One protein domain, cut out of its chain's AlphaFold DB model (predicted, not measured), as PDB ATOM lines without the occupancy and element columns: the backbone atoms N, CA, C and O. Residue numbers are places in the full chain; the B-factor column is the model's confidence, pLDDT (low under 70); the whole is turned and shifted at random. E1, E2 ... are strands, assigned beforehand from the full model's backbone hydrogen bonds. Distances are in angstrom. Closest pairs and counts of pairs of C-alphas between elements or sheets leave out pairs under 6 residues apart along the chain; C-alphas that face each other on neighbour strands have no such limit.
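AT A GLANCE: This is residues 173 to 223 of the 373 residues of the protein "LPXTG cell wall anchor domain-containing protein" of [Clostridium] leptum (UniProt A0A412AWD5). Little of this domain is regular structure: a small three-stranded sheet makes one end of a rod, and a long stretch without named elements, residues 200 to 223, first loops back on itself and then runs to the other end, where residues 218 to 223 stick out. The 51 printed residues hold E1, E2 and E3, an all-strand, antiparallel sheet in that order, with 19 residues in named elements. The whole is loose, with a radius of gyration of the C-alphas of 13.0 A and spans of 44 by 19 by 12 A.

IN THESE COORDINATES: E1, residues 173 to 178, begins at C-alpha (35.519, 10.739, 69.186) and spans 13.1 A. E2, residues 182 to 187, spans 17.5 A. E3, residues 193 to 199, spans 15.3 A and ends at C-alpha (51.372, 6.130, 78.329).

HOW THE PARTS SIT: The strands form a meander, each the antiparallel neighbour of the one before. Hairpin E1 and E2 has N 184 and O 177 at 2.8 A; hairpin E2 and E3 has N 194 and O 185 at 2.8 A.

THE WHOLE: The printed part has no cut, both links are tight, and no printed residue is under 70 in pLDDT.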
ATOM      1  N   GLN A 173      34.226  11.109  68.609       95.12
ATOM      2  CA  GLN A 173      35.519  10.739  69.186       95.12
ATOM      3  C   GLN A 173      35.282   9.958  70.477       95.12
ATOM      4  O   GLN A 173      34.573  10.436  71.365       95.12
ATOM      5  N   GLU A 174      35.858   8.766  70.590       93.75
ATOM      6  CA  GLU A 174      35.635   7.875  71.726       93.75
ATOM      7  C   GLU A 174      36.957   7.382  72.304       93.75
ATOM      8  O   GLU A 174      37.833   6.907  71.581       93.75
ATOM      9  N   TRP A 175      37.088   7.473  73.629       94.69
ATOM     10  CA  TRP A 175      38.187   6.861  74.370       94.69
ATOM     11  C   TRP A 175      37.964   5.348  74.442       94.69
ATOM     12  O   TRP A 175      37.267   4.860  75.333       94.69
ATOM     13  N   THR A 176      38.527   4.609  73.487       92.62
ATOM     14  CA  THR A 176      38.408   3.146  73.391       92.62
ATOM     15  C   THR A 176      39.226   2.432  74.457       92.62
ATOM     16  O   THR A 176      38.853   1.344  74.898       92.62
ATOM     17  N   ILE A 177      40.315   3.056  74.907       91.75
ATOM     18  CA  ILE A 177      41.120   2.602  76.040       91.75
ATOM     19  C   ILE A 177      41.333   3.802  76.953       91.75
ATOM     20  O   ILE A 177      41.754   4.867  76.511       91.75
ATOM     21  N   ARG A 178      41.031   3.649  78.241       92.88
ATOM     22  CA  ARG A 178      41.332   4.668  79.248       92.88
ATOM     23  C   ARG A 178      41.524   4.002  80.601       92.88
ATOM     24  O   ARG A 178      40.569   3.771  81.339       92.88
ATOM     25  N   THR A 179      42.763   3.607  80.863       90.94
ATOM     26  CA  THR A 179      43.164   2.832  82.046       90.94
ATOM     27  C   THR A 179      44.152   3.627  82.892       90.94
ATOM     28  O   THR A 179      44.461   4.762  82.560       90.94
ATOM     29  N   ALA A 180      44.684   3.038  83.965       86.06
ATOM     30  CA  ALA A 180      45.722   3.674  84.777       86.06
ATOM     31  C   ALA A 180      47.088   3.799  84.074       86.06
ATOM     32  O   ALA A 180      47.922   4.571  84.528       86.06
ATOM     33  N   TYR A 181      47.309   3.059  82.985       86.19
ATOM     34  CA  TYR A 181      48.615   2.969  82.324       86.19
ATOM     35  C   TYR A 181      48.625   3.705  80.991       86.19
ATOM     36  O   TYR A 181      49.489   4.540  80.757       86.19
ATOM     37  N   VAL A 182      47.621   3.423  80.159       92.69
ATOM     38  CA  VAL A 182      47.528   3.944  78.794       92.69
ATOM     39  C   VAL A 182      46.136   4.466  78.476       92.69
ATOM     40  O   VAL A 182      45.134   4.053  79.090       92.69
ATOM     41  N   HIS A 183      46.072   5.320  77.462       94.00
ATOM     42  CA  HIS A 183      44.841   5.770  76.832       94.00
ATOM     43  C   HIS A 183      44.914   5.641  75.306       94.00
ATOM     44  O   HIS A 183      45.990   5.646  74.733       94.00
ATOM     45  N   GLU A 184      43.762   5.518  74.651       95.88
ATOM     46  CA  GLU A 184      43.624   5.484  73.192       95.88
ATOM     47  C   GLU A 184      42.276   6.102  72.808       95.88
ATOM     48  O   GLU A 184      41.250   5.791  73.428       95.88
ATOM     49  N   GLN A 185      42.269   6.941  71.771       96.50
ATOM     50  CA  GLN A 185      41.055   7.547  71.232       96.50
ATOM     51  C   GLN A 185      40.883   7.209  69.750       96.50
ATOM     52  O   GLN A 185      41.816   7.344  68.954       96.50
ATOM     53  N   LYS A 186      39.674   6.806  69.359       96.25
ATOM     54  CA  LYS A 186      39.318   6.443  67.982       96.25
ATOM     55  C   LYS A 186      38.017   7.110  67.550       96.25
ATOM     56  O   LYS A 186      37.169   7.447  68.375       96.25
ATOM     57  N   TRP A 187      37.840   7.265  66.241       96.50
ATOM     58  CA  TRP A 187      36.549   7.624  65.656       96.50
ATOM     59  C   TRP A 187      35.581   6.442  65.718       96.50
ATOM     60  O   TRP A 187      35.886   5.365  65.206       96.50
ATOM     61  N   SER A 188      34.382   6.653  66.255       94.38
ATOM     62  CA  SER A 188      33.360   5.607  66.401       94.38
ATOM     63  C   SER A 188      32.844   5.049  65.070       94.38
ATOM     64  O   SER A 188      32.428   3.896  64.995       94.38
ATOM     65  N   CYS A 189      32.903   5.835  63.991       92.62
ATOM     66  CA  CYS A 189      32.383   5.437  62.685       92.62
ATOM     67  C   CYS A 189      33.252   4.394  61.964       92.62
ATOM     68  O   CYS A 189      32.715   3.504  61.311       92.62
ATOM     69  N   CYS A 190      34.581   4.490  62.053       92.12
ATOM     70  CA  CYS A 190      35.502   3.643  61.279       92.12
ATOM     71  C   CYS A 190      36.670   3.067  62.088       92.12
ATOM     72  O   CYS A 190      37.454   2.289  61.548       92.12
ATOM     73  N   GLY A 191      36.816   3.442  63.360       92.25
ATOM     74  CA  GLY A 191      37.925   3.010  64.208       92.25
ATOM     75  C   GLY A 191      39.268   3.659  63.869       92.25
ATOM     76  O   GLY A 191      40.290   3.223  64.400       92.25
ATOM     77  N   ALA A 192      39.288   4.680  63.003       94.31
ATOM     78  CA  ALA A 192      40.495   5.448  62.722       94.31
ATOM     79  C   ALA A 192      41.042   6.056  64.021       94.31
ATOM     80  O   ALA A 192      40.296   6.636  64.814       94.31
ATOM     81  N   VAL A 193      42.344   5.877  64.237       95.38
ATOM     82  CA  VAL A 193      43.048   6.318  65.444       95.38
ATOM     83  C   VAL A 193      43.175   7.838  65.431       95.38
ATOM     84  O   VAL A 193      43.662   8.405  64.457       95.38
ATOM     85  N   ILE A 194      42.730   8.476  66.513       94.75
ATOM     86  CA  ILE A 194      42.871   9.918  66.759       94.75
ATOM     87  C   ILE A 194      44.077  10.146  67.665       94.75
ATOM     88  O   ILE A 194      44.973  10.910  67.323       94.75
ATOM     89  N   VAL A 195      44.104   9.422  68.786       94.31
ATOM     90  CA  VAL A 195      45.207   9.377  69.747       94.31
ATOM     91  C   VAL A 195      45.629   7.919  69.852       94.31
ATOM     92  O   VAL A 195      44.796   7.053  70.145       94.31
ATOM     93  N   ALA A 196      46.889   7.638  69.527       94.50
ATOM     94  CA  ALA A 196      47.428   6.286  69.591       94.50
ATOM     95  C   ALA A 196      47.447   5.781  71.038       94.50
ATOM     96  O   ALA A 196      47.373   6.565  71.975       94.50
ATOM     97  N   SER A 197      47.536   4.462  71.219       94.31
ATOM     98  CA  SER A 197      47.720   3.908  72.558       94.31
ATOM     99  C   SER A 197      49.071   4.352  73.109       94.31
ATOM    100  O   SER A 197      50.102   3.847  72.663       94.31
ATOM    101  N   GLU A 198      49.054   5.248  74.085       92.75
ATOM    102  CA  GLU A 198      50.255   5.798  74.705       92.75
ATOM    103  C   GLU A 198      50.124   5.897  76.224       92.75
ATOM    104  O   GLU A 198      49.019   5.855  76.779       92.75
ATOM    105  N   ASP A 199      51.279   5.955  76.886       92.19
ATOM    106  CA  ASP A 199      51.372   6.130  78.329       92.19
ATOM    107  C   ASP A 199      50.914   7.543  78.715       92.19
ATOM    108  O   ASP A 199      51.039   8.499  77.949       92.19
ATOM    109  N   HIS A 200      50.388   7.701  79.927       87.56
ATOM    110  CA  HIS A 200      49.940   9.014  80.391       87.56
ATOM    111  C   HIS A 200      51.099   9.983  80.637       87.56
ATOM    112  O   HIS A 200      52.030   9.690  81.387       87.56
ATOM    113  N   GLU A 201      50.949  11.206  80.134       90.19
ATOM    114  CA  GLU A 201      51.710  12.357  80.611       90.19
ATOM    115  C   GLU A 201      50.975  13.024  81.780       90.19
ATOM    116  O   GLU A 201      49.871  13.554  81.624       90.19
ATOM    117  N   TRP A 202      51.573  12.979  82.971       89.25
ATOM    118  CA  TRP A 202      50.927  13.415  84.209       89.25
ATOM    119  C   TRP A 202      51.225  14.876  84.554       89.25
ATOM    120  O   TRP A 202      52.379  15.254  84.750       89.25
ATOM    121  N   THR A 203      50.170  15.660  84.776       89.38
ATOM    122  CA  THR A 203      50.241  16.986  85.397       89.38
ATOM    123  C   THR A 203      49.313  17.016  86.598       89.38
ATOM    124  O   THR A 203      48.131  16.715  86.503       89.38
ATOM    125  N   ASP A 204      49.859  17.325  87.770       86.50
ATOM    126  CA  ASP A 204      49.114  17.341  89.031       86.50
ATOM    127  C   ASP A 204      48.298  16.055  89.334       86.50
ATOM    128  O   ASP A 204      47.396  16.062  90.163       86.50
ATOM    129  N   GLY A 205      48.718  14.893  88.817       85.00
ATOM    130  CA  GLY A 205      48.042  13.611  89.071       85.00
ATOM    131  C   GLY A 205      46.853  13.350  88.143       85.00
ATOM    132  O   GLY A 205      46.147  12.363  88.325       85.00
ATOM    133  N   GLU A 206      46.666  14.188  87.129       90.44
ATOM    134  CA  GLU A 206      45.730  13.985  86.030       90.44
ATOM    135  C   GLU A 206      46.514  13.879  84.716       90.44
ATOM    136  O   GLU A 206      47.567  14.497  84.551       90.44
ATOM    137  N   CYS A 207      46.041  13.052  83.785       92.62
ATOM    138  CA  CYS A 207      46.632  12.992  82.453       92.62
ATOM    139  C   CYS A 207      46.295  14.269  81.673       92.62
ATOM    140  O   CYS A 207      45.117  14.603  81.529       92.62
ATOM    141  N   SER A 208      47.316  14.935  81.129       91.44
ATOM    142  CA  SER A 208      47.178  16.188  80.372       91.44
ATOM    143  C   SER A 208      46.288  16.056  79.126       91.44
ATOM    144  O   SER A 208      45.620  17.016  78.753       91.44
ATOM    145  N   GLU A 209      46.245  14.869  78.515       90.56
ATOM    146  CA  GLU A 209      45.526  14.612  77.260       90.56
ATOM    147  C   GLU A 209      44.101  14.091  77.489       90.56
ATOM    148  O   GLU A 209      43.125  14.618  76.954       90.56
ATOM    149  N   CYS A 210      43.951  13.042  78.306       92.25
ATOM    150  CA  CYS A 210      42.668  12.350  78.469       92.25
ATOM    151  C   CYS A 210      41.904  12.708  79.755       92.25
ATOM    152  O   CYS A 210      40.768  12.252  79.935       92.25
ATOM    153  N   GLY A 211      42.516  13.479  80.662       90.25
ATOM    154  CA  GLY A 211      41.936  13.872  81.950       90.25
ATOM    155  C   GLY A 211      41.728  12.714  82.930       90.25
ATOM    156  O   GLY A 211      40.970  12.842  83.890       90.25
ATOM    157  N   TYR A 212      42.336  11.549  82.691       91.06
ATOM    158  CA  TYR A 212      42.249  10.426  83.620       91.06
ATOM    159  C   TYR A 212      42.966  10.777  84.927       91.06
ATOM    160  O   TYR A 212      44.137  11.152  84.907       91.06
ATOM    161  N   ALA A 213      42.275  10.640  86.058       90.88
ATOM    162  CA  ALA A 213      42.856  10.856  87.378       90.88
ATOM    163  C   ALA A 213      43.666   9.628  87.816       90.88
ATOM    164  O   ALA A 213      43.162   8.501  87.813       90.88
ATOM    165  N   CYS A 214      44.917   9.846  88.216       87.94
ATOM    166  CA  CYS A 214      45.798   8.796  88.704       87.94
ATOM    167  C   CYS A 214      45.213   8.158  89.969       87.94
ATOM    168  O   CYS A 214      44.996   8.817  90.987       87.94
ATOM    169  N   LEU A 215      45.021   6.842  89.931       85.12
ATOM    170  CA  LEU A 215      44.722   6.054  91.120       85.12
ATOM    171  C   LEU A 215      46.053   5.783  91.811       85.12
ATOM    172  O   LEU A 215      46.750   4.845  91.445       85.12
ATOM    173  N   HIS A 216      46.446   6.675  92.721       80.06
ATOM    174  CA  HIS A 216      47.720   6.578  93.424       80.06
ATOM    175  C   HIS A 216      47.939   5.173  94.012       80.06
ATOM    176  O   HIS A 216      47.205   4.757  94.906       80.06
ATOM    177  N   ASP A 217      48.955   4.479  93.499       86.50
ATOM    178  CA  ASP A 217      49.407   3.155  93.934       86.50
ATOM    179  C   ASP A 217      50.900   3.204  94.275       86.50
ATOM    180  O   ASP A 217      51.635   3.967  93.646       86.50
ATOM    181  N   ASP A 218      51.321   2.437  95.277       89.00
ATOM    182  CA  ASP A 218      52.687   2.399  95.826       89.00
ATOM    183  C   ASP A 218      52.962   0.981  96.343       89.00
ATOM    184  O   ASP A 218      52.786   0.647  97.523       89.00
ATOM    185  N   ALA A 219      53.288   0.097  95.405       88.62
ATOM    186  CA  ALA A 219      53.485  -1.319  95.653       88.62
ATOM    187  C   ALA A 219      54.812  -1.589  96.374       88.62
ATOM    188  O   ALA A 219      54.897  -2.528  97.178       88.62
ATOM    189  N   ASP A 220      55.843  -0.778  96.114       89.38
ATOM    190  CA  ASP A 220      57.159  -0.901  96.752       89.38
ATOM    191  C   ASP A 220      57.247  -0.199  98.126       89.38
ATOM    192  O   ASP A 220      58.223  -0.387  98.866       89.38
ATOM    193  N   LYS A 221      56.185   0.527  98.498       89.75
ATOM    194  CA  LYS A 221      56.013   1.279  99.744       89.75
ATOM    195  C   LYS A 221      57.107   2.316  99.936       89.75
ATOM    196  O   LYS A 221      57.662   2.433 101.029       89.75
ATOM    197  N   ASN A 222      57.475   3.059  98.902       88.50
ATOM    198  CA  ASN A 222      58.502   4.096  98.990       88.50
ATOM    199  C   ASN A 222      57.936   5.512  99.246       88.50
ATOM    200  O   ASN A 222      58.730   6.451  99.337       88.50
ATOM    201  N   HIS A 223      56.619   5.640  99.458       88.94
ATOM    202  CA  HIS A 223      55.829   6.875  99.584       88.94
ATOM    203  C   HIS A 223      55.630   7.655  98.278       88.94
ATOM    204  O   HIS A 223      55.114   8.778  98.298       88.94
TER     205      HIS A 223